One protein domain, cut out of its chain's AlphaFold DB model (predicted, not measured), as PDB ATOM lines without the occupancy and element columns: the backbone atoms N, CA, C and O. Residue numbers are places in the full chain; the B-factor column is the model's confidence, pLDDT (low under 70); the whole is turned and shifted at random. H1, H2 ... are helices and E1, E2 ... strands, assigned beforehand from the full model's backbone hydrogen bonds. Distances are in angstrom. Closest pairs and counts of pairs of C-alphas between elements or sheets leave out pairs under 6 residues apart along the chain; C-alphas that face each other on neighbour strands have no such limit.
ATOM      1  N   TRP A  32     -11.881  11.600  43.428       97.56
ATOM      2  CA  TRP A  32     -11.522  12.159  42.112       97.56
ATOM      3  C   TRP A  32     -10.896  13.563  42.131       97.56
ATOM      4  O   TRP A  32     -10.327  13.967  41.120       97.56
ATOM      5  N   ASN A  33     -11.009  14.316  43.234       96.12
ATOM      6  CA  ASN A  33     -10.466  15.680  43.408       96.12
ATOM      7  C   ASN A  33     -10.642  16.612  42.185       96.12
ATOM      8  O   ASN A  33      -9.741  17.357  41.807       96.12
ATOM      9  N   THR A  34     -11.794  16.513  41.526       97.19
ATOM     10  CA  THR A  34     -12.128  17.235  40.294       97.19
ATOM     11  C   THR A  34     -13.559  17.741  40.423       97.19
ATOM     12  O   THR A  34     -14.409  17.028  40.960       97.19
ATOM     13  N   ASP A  35     -13.827  18.958  39.957       97.56
ATOM     14  CA  ASP A  35     -15.181  19.504  39.995       97.56
ATOM     15  C   ASP A  35     -16.128  18.667  39.119       97.56
ATOM     16  O   ASP A  35     -15.771  18.220  38.028       97.56
ATOM     17  N   THR A  36     -17.332  18.436  39.630       98.38
ATOM     18  CA  THR A  36     -18.408  17.718  38.927       98.38
ATOM     19  C   THR A  36     -19.622  18.606  38.679       98.38
ATOM     20  O   THR A  36     -20.600  18.149  38.085       98.38
ATOM     21  N   THR A  37     -19.551  19.869  39.110       98.06
ATOM     22  CA  THR A  37     -20.667  20.805  39.097       98.06
ATOM     23  C   THR A  37     -21.188  21.024  37.681       98.06
ATOM     24  O   THR A  37     -20.437  21.367  36.770       98.06
ATOM     25  N   GLY A  38     -22.490  20.812  37.493       97.81
ATOM     26  CA  GLY A  38     -23.184  21.041  36.226       97.81
ATOM     27  C   GLY A  38     -22.870  20.057  35.096       97.81
ATOM     28  O   GLY A  38     -23.278  20.293  33.960       97.81
ATOM     29  N   ILE A  39     -22.185  18.942  35.368       98.19
ATOM     30  CA  ILE A  39     -22.034  17.857  34.388       98.19
ATOM     31  C   ILE A  39     -23.401  17.205  34.135       98.19
ATOM     32  O   ILE A  39     -24.083  16.806  35.073       98.19
ATOM     33  N   THR A  40     -23.787  17.057  32.866       96.88
ATOM     34  CA  THR A  40     -25.106  16.528  32.459       96.88
ATOM     35  C   THR A  40     -25.045  15.193  31.713       96.88
ATOM     36  O   THR A  40     -26.078  14.588  31.434       96.88
ATOM     37  N   GLU A  41     -23.841  14.680  31.448       96.31
ATOM     38  CA  GLU A  41     -23.602  13.375  30.820       96.31
ATOM     39  C   GLU A  41     -22.718  12.521  31.734       96.31
ATOM     40  O   GLU A  41     -21.699  12.992  32.243       96.31
ATOM     41  N   PHE A  42     -23.085  11.254  31.938       97.19
ATOM     42  CA  PHE A  42     -22.397  10.365  32.879       97.19
ATOM     43  C   PHE A  42     -20.934  10.128  32.487       97.19
ATOM     44  O   PHE A  42     -20.036  10.102  33.323       97.19
ATOM     45  N   GLU A  43     -20.690  10.022  31.191       97.12
ATOM     46  CA  GLU A  43     -19.404   9.753  30.567       97.12
ATOM     47  C   GLU A  43     -18.431  10.928  30.730       97.12
ATOM     48  O   GLU A  43     -17.219  10.738  30.630       97.12
ATOM     49  N   LYS A  44     -18.950  12.130  31.019       97.94
ATOM     50  CA  LYS A  44     -18.158  13.334  31.299       97.94
ATOM     51  C   LYS A  44     -17.730  13.443  32.764       97.94
ATOM     52  O   LYS A  44     -16.880  14.275  33.073       97.94
ATOM     53  N   LEU A  45     -18.275  12.618  33.662       98.31
ATOM     54  CA  LEU A  45     -17.805  12.557  35.047       98.31
ATOM     55  C   LEU A  45     -16.358  12.034  35.109       98.31
ATOM     56  O   LEU A  45     -15.969  11.209  34.275       98.31
ATOM     57  N   PRO A  46     -15.571  12.418  36.132       98.50
ATOM     58  CA  PRO A  46     -14.264  11.822  36.382       98.50
ATOM     59  C   PRO A  46     -14.346  10.286  36.451       98.50
ATOM     60  O   PRO A  46     -15.282   9.764  37.063       98.50
ATOM     61  N   PRO A  47     -13.368   9.533  35.911       98.25
ATOM     62  CA  PRO A  47     -13.429   8.068  35.884       98.25
ATOM     63  C   PRO A  47     -13.665   7.422  37.257       98.25
ATOM     64  O   PRO A  47     -14.395   6.437  37.360       98.25
ATOM     65  N   LEU A  48     -13.100   8.007  38.318       98.50
ATOM     66  CA  LEU A  48     -13.287   7.542  39.694       98.50
ATOM     67  C   LEU A  48     -14.686   7.862  40.248       98.50
ATOM     68  O   LEU A  48     -15.243   7.050  40.979       98.50
ATOM     69  N   ALA A  49     -15.305   8.974  39.839       98.44
ATOM     70  CA  ALA A  49     -16.702   9.270  40.169       98.44
ATOM     71  C   ALA A  49     -17.655   8.289  39.466       98.44
ATOM     72  O   ALA A  49     -18.590   7.772  40.075       98.44
ATOM     73  N   GLN A  50     -17.381   7.958  38.200       98.38
ATOM     74  CA  GLN A  50     -18.144   6.930  37.492       98.38
ATOM     75  C   GLN A  50     -17.994   5.551  38.154       98.38
ATOM     76  O   GLN A  50     -18.967   4.803  38.253       98.38
ATOM     77  N   ALA A  51     -16.781   5.199  38.600       98.31
ATOM     78  CA  ALA A  51     -16.519   3.947  39.307       98.31
ATOM     79  C   ALA A  51     -17.270   3.883  40.642       98.31
ATOM     80  O   ALA A  51     -17.865   2.854  40.946       98.31
ATOM     81  N   TYR A  52     -17.320   4.993  41.382       98.38
ATOM     82  CA  TYR A  52     -18.111   5.110  42.603       98.38
ATOM     83  C   TYR A  52     -19.603   4.842  42.354       98.38
ATOM     84  O   TYR A  52     -20.201   4.019  43.043       98.38
ATOM     85  N   VAL A  53     -20.195   5.458  41.322       97.88
ATOM     86  CA  VAL A  53     -21.604   5.206  40.965       97.88
ATOM     87  C   VAL A  53     -21.833   3.737  40.615       97.88
ATOM     88  O   VAL A  53     -22.752   3.132  41.157       97.88
ATOM     89  N   ARG A  54     -20.980   3.131  39.777       97.56
ATOM     90  CA  ARG A  54     -21.096   1.703  39.429       97.56
ATOM     91  C   ARG A  54     -20.983   0.795  40.653       97.56
ATOM     92  O   ARG A  54     -21.736  -0.165  40.766       97.56
ATOM     93  N   ARG A  55     -20.102   1.122  41.602       98.06
ATOM     94  CA  ARG A  55     -19.957   0.349  42.840       98.06
ATOM     95  C   ARG A  55     -21.218   0.406  43.705       98.06
ATOM     96  O   ARG A  55     -21.608  -0.618  44.263       98.06
ATOM     97  N   LEU A  56     -21.881   1.565  43.777       97.31
ATOM     98  CA  LEU A  56     -23.187   1.690  44.431       97.31
ATOM     99  C   LEU A  56     -24.260   0.851  43.723       97.31
ATOM    100  O   LEU A  56     -25.040   0.187  44.399       97.31
ATOM    101  N   GLU A  57     -24.287   0.839  42.387       96.62
ATOM    102  CA  GLU A  57     -25.221   0.003  41.614       96.62
ATOM    103  C   GLU A  57     -25.027  -1.489  41.906       96.62
ATOM    104  O   GLU A  57     -25.996  -2.203  42.155       96.62
ATOM    105  N   GLU A  58     -23.776  -1.953  41.933       97.19
ATOM    106  CA  GLU A  58     -23.431  -3.330  42.300       97.19
ATOM    107  C   GLU A  58     -23.833  -3.657  43.742       97.19
ATOM    108  O   GLU A  58     -24.348  -4.740  44.007       97.19
ATOM    109  N   PHE A  59     -23.610  -2.727  44.675       95.06
ATOM    110  CA  PHE A  59     -23.948  -2.909  46.085       95.06
ATOM    111  C   PHE A  59     -25.462  -2.976  46.323       95.06
ATOM    112  O   PHE A  59     -25.926  -3.825  47.080       95.06
ATOM    113  N   MET A  60     -26.234  -2.095  45.682       94.56
ATOM    114  CA  MET A  60     -27.690  -2.026  45.849       94.56
ATOM    115  C   MET A  60     -28.443  -3.015  44.947       94.56
ATOM    116  O   MET A  60     -29.632  -3.248  45.156       94.56
ATOM    117  N   GLY A  61     -27.788  -3.564  43.920       94.56
ATOM    118  CA  GLY A  61     -28.409  -4.441  42.924       94.56
ATOM    119  C   GLY A  61     -29.394  -3.730  41.988       94.56
ATOM    120  O   GLY A  61     -30.165  -4.389  41.291       94.56
ATOM    121  N   VAL A  62     -29.394  -2.394  41.968       93.50
ATOM    122  CA  VAL A  62     -30.291  -1.563  41.153       93.50
ATOM    123  C   VAL A  62     -29.519  -0.421  40.503       93.50
ATOM    124  O   VAL A  62     -28.539   0.065  41.073       93.50
ATOM    125  N   PRO A  63     -29.941   0.045  39.319       92.81
ATOM    126  CA  PRO A  63     -29.210   1.087  38.628       92.81
ATOM    127  C   PRO A  63     -29.530   2.495  39.151       92.81
ATOM    128  O   PRO A  63     -30.658   2.805  39.538       92.81
ATOM    129  N   VAL A  64     -28.548   3.389  39.062       93.94
ATOM    130  CA  VAL A  64     -28.681   4.819  39.359       93.94
ATOM    131  C   VAL A  64     -29.111   5.547  38.086       93.94
ATOM    132  O   VAL A  64     -28.331   5.699  37.147       93.94
ATOM    133  N   VAL A  65     -30.359   6.015  38.048       92.44
ATOM    134  CA  VAL A  65     -30.964   6.648  36.857       92.44
ATOM    135  C   VAL A  65     -30.854   8.173  36.837       92.44
ATOM    136  O   VAL A  65     -30.911   8.778  35.769       92.44
ATOM    137  N   LEU A  66     -30.697   8.791  38.006       93.62
ATOM    138  CA  LEU A  66     -30.720  10.236  38.198       93.62
ATOM    139  C   LEU A  66     -29.544  10.640  39.086       93.62
ATOM    140  O   LEU A  66     -29.371  10.071  40.164       93.62
ATOM    141  N   ILE A  67     -28.745  11.610  38.646       96.94
ATOM    142  CA  ILE A  67     -27.615  12.140  39.419       96.94
ATOM    143  C   ILE A  67     -27.682  13.664  39.343       96.94
ATOM    144  O   ILE A  67     -27.470  14.233  38.276       96.94
ATOM    145  N   SER A  68     -27.982  14.328  40.459       97.31
ATOM    146  CA  SER A  68     -27.890  15.789  40.546       97.31
ATOM    147  C   SER A  68     -26.424  16.185  40.675       97.31
ATOM    148  O   SER A  68     -25.703  15.664  41.528       97.31
ATOM    149  N   THR A  69     -25.984  17.089  39.809       98.00
ATOM    150  CA  THR A  69     -24.624  17.635  39.785       98.00
ATOM    151  C   THR A  69     -24.605  19.118  40.138       98.00
ATOM    152  O   THR A  69     -23.560  19.754  40.072       98.00
ATOM    153  N   GLY A  70     -25.737  19.697  40.528       97.31
ATOM    154  CA  GLY A  70     -25.821  21.095  40.920       97.31
ATOM    155  C   GLY A  70     -27.240  21.516  41.307       97.31
ATOM    156  O   GLY A  70     -28.174  20.714  41.231       97.31
ATOM    157  N   PRO A  71     -27.409  22.762  41.780       96.75
ATOM    158  CA  PRO A  71     -28.692  23.282  42.249       96.75
ATOM    159  C   PRO A  71     -29.723  23.546  41.141       96.75
ATOM    160  O   PRO A  71     -30.908  23.682  41.456       96.75
ATOM    161  N   ARG A  72     -29.319  23.691  39.871       94.56
ATOM    162  CA  ARG A  72     -30.255  23.983  38.771       94.56
ATOM    163  C   ARG A  72     -30.901  22.707  38.236       94.56
ATOM    164  O   ARG A  72     -30.321  21.626  38.296       94.56
ATOM    165  N   ARG A  73     -32.092  22.835  37.643       90.75
ATOM    166  CA  ARG A  73     -32.845  21.691  37.098       90.75
ATOM    167  C   ARG A  73     -32.066  20.967  36.001       90.75
ATOM    168  O   ARG A  73     -32.062  19.744  35.950       90.75
ATOM    169  N   GLU A  74     -31.410  21.729  35.139       92.38
ATOM    170  CA  GLU A  74     -30.583  21.234  34.044       92.38
ATOM    171  C   GLU A  74     -29.265  20.603  34.511       92.38
ATOM    172  O   GLU A  74     -28.665  19.845  33.759       92.38
ATOM    173  N   GLU A  75     -28.828  20.850  35.751       96.44
ATOM    174  CA  GLU A  75     -27.615  20.270  36.346       96.44
ATOM    175  C   GLU A  75     -27.919  18.882  36.921       96.44
ATOM    176  O   GLU A  75     -27.750  18.590  38.107       96.44
ATOM    177  N   THR A  76     -28.460  18.029  36.056       95.31
ATOM    178  CA  THR A  76     -28.909  16.684  36.390       95.31
ATOM    179  C   THR A  76     -28.597  15.737  35.239       95.31
ATOM    180  O   THR A  76     -28.992  15.964  34.097       95.31
ATOM    181  N   ILE A  77     -27.903  14.642  35.542       95.94
ATOM    182  CA  ILE A  77     -27.645  13.551  34.605       95.94
ATOM    183  C   ILE A  77     -28.841  12.609  34.636       95.94
ATOM    184  O   ILE A  77     -29.217  12.095  35.694       95.94
ATOM    185  N   LEU A  78     -29.384  12.335  33.454       92.62
ATOM    186  CA  LEU A  78     -30.463  11.382  33.255       92.62
ATOM    187  C   LEU A  78     -29.966  10.159  32.480       92.62
ATOM    188  O   LEU A  78     -29.750  10.219  31.269       92.62
ATOM    189  N   ARG A  79     -29.790   9.027  33.167       90.12
ATOM    190  CA  ARG A  79     -29.340   7.775  32.546       90.12
ATOM    191  C   ARG A  79     -30.540   7.013  31.995       90.12
ATOM    192  O   ARG A  79     -31.493   6.704  32.707       90.12
ATOM    193  N   ARG A  80     -30.502   6.705  30.698       77.19
ATOM    194  CA  ARG A  80     -31.587   5.986  30.020       77.19
ATOM    195  C   ARG A  80     -31.562   4.508  30.397       77.19
ATOM    196  O   ARG A  80     -30.640   3.793  30.017       77.19
ATOM    197  N   ILE A  81     -32.619   4.050  31.064       69.69
ATOM    198  CA  ILE A  81     -32.833   2.635  31.391       69.69
ATOM    199  C   ILE A  81     -34.262   2.246  30.981       69.69
ATOM    200  O   ILE A  81     -35.223   2.856  31.465       69.69
ATOM    201  N   PRO A  82     -34.464   1.292  30.057       66.31
ATOM    202  CA  PRO A  82     -35.791   0.716  29.809       66.31
ATOM    203  C   PRO A  82     -36.225  -0.115  31.034       66.31
ATOM    204  O   PRO A  82     -35.363  -0.809  31.570       66.31
ATOM    205  N   PRO A  83     -37.493  -0.125  31.510       63.44
ATOM    206  CA  PRO A  83     -38.716   0.572  31.072       63.44
ATOM    207  C   PRO A  83     -38.962   1.941  31.746       63.44
ATOM    208  O   PRO A  83     -39.913   2.639  31.398       63.44
ATOM    209  N   LEU A  84     -38.105   2.357  32.685       63.69
ATOM    210  CA  LEU A  84     -38.242   3.612  33.446       63.69
ATOM    211  C   LEU A  84     -38.090   4.874  32.588       63.69
ATOM    212  O   LEU A  84     -38.507   5.956  32.989       63.69
ATOM    213  N   SER A  85     -37.548   4.727  31.380       64.00
ATOM    214  CA  SER A  85     -37.393   5.814  30.410       64.00
ATOM    215  C   SER A  85     -38.703   6.565  30.129       64.00
ATOM    216  O   SER A  85     -38.653   7.764  29.881       64.00
ATOM    217  N   GLY A  86     -39.861   5.888  30.192       63.31
ATOM    218  CA  GLY A  86     -41.170   6.530  30.008       63.31
ATOM    219  C   GLY A  86     -41.573   7.431  31.180       63.31
ATOM    220  O   GLY A  86     -41.970   8.565  30.964       63.31
ATOM    221  N   TRP A  87     -41.392   6.958  32.414       60.84
ATOM    222  CA  TRP A  87     -41.767   7.690  33.633       60.84
ATOM    223  C   TRP A  87     -40.853   8.890  33.878       60.84
ATOM    224  O   TRP A  87     -41.269   9.933  34.364       60.84
ATOM    225  N   ILE A  88     -39.582   8.739  33.523       61.72
ATOM    226  CA  ILE A  88     -38.580   9.781  33.698       61.72
ATOM    227  C   ILE A  88     -38.743  10.895  32.646       61.72
ATOM    228  O   ILE A  88     -38.496  12.058  32.957       61.72
ATOM    229  N   ALA A  89     -39.185  10.574  31.424       61.66
ATOM    230  CA  ALA A  89     -39.426  11.576  30.382       61.66
ATOM    231  C   ALA A  89     -40.520  12.592  30.764       61.66
ATOM    232  O   ALA A  89     -40.486  13.720  30.286       61.66
ATOM    233  N   GLU A  90     -41.451  12.218  31.645       57.47
ATOM    234  CA  GLU A  90     -42.519  13.093  32.151       57.47
ATOM    235  C   GLU A  90     -42.040  14.089  33.227       57.47
ATOM    236  O   GLU A  90     -42.753  15.035  33.555       57.47
ATOM    237  N   LEU A  91     -40.825  13.915  33.763       58.75
ATOM    238  CA  LEU A  91     -40.197  14.836  34.723       58.75
ATOM    239  C   LEU A  91     -39.392  15.962  34.041       58.75
ATOM    240  O   LEU A  91     -38.762  16.766  34.737       58.75
ATOM    241  N   GLY A  92     -39.388  16.016  32.703       53.59
ATOM    242  CA  GLY A  92     -38.715  17.016  31.862       53.59
ATOM    243  C   GLY A  92     -39.651  18.120  31.396       53.59
ATOM    244  O   GLY A  92     -40.626  17.797  30.693       53.59
TER     245      GLY A  92
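AT A GLANCE: This is residues 32 to 92 of the 92 residues of the protein "Adenylosuccinate synthetase" of Thermoanaerobaculum aquaticum (UniProt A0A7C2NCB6). A small two-stranded hairpin, E1 with E2, stands in the middle, with the long helix H1 and the winding stretch of residues 32 to 46 to one side of it. On the other side the last residues reach away to the short helix H2 at the far end of the long axis. The 61 printed residues hold H1, E1, E2 and H2 in this order, with an antiparallel sheet of order E1 - E2. The class is mixed, helices and strands, with 25 residues, under half, in named elements. The whole is compact, with a radius of gyration of the C-alphas of 12.0 A and spans of 34 by 29 by 16 A.

HOW THE PARTS SIT: After the unnamed residues 32 to 46, look at H1, residues 47 to 60, which a tight link of 5 residues joins to E1, residues 66 to 68. A short link of 7 residues then leads to E2, residues 76 to 78, and E1 and E2 form a hairpin, antiparallel at 167 degrees. Find the facing C-alphas 67 and 77, 5.0 A apart; N 67 and O 77 are within hydrogen-bond range at 3.0 A, as are N 77 and O 67 at 2.8 A. H2, residues 85 to 89, is apart from H1 and from E1, and H1 is apart from E2. In H1 and H2 every O i to N i+4 pair is within hydrogen-bond range.

IN THESE COORDINATES: Find C-alpha 47 at (-13.429, 8.068, 35.884); from there H1 runs 20.1 A to C-alpha 60 at (-27.690, -2.026, 45.849). E1 is 6.7 A long, E2 6.4 A and H2 6.1 A, with H2 ending at C-alpha 89, (-39.426, 11.576, 30.382).

THE WHOLE: The C-alphas farthest apart, of Asn 33 and Gly 86, are 34.7 A apart. The printed part has no cut, and no link between named elements is long. Mean pLDDT of the printed part is 89.3, but look at residues 81 to 92, which are under 70.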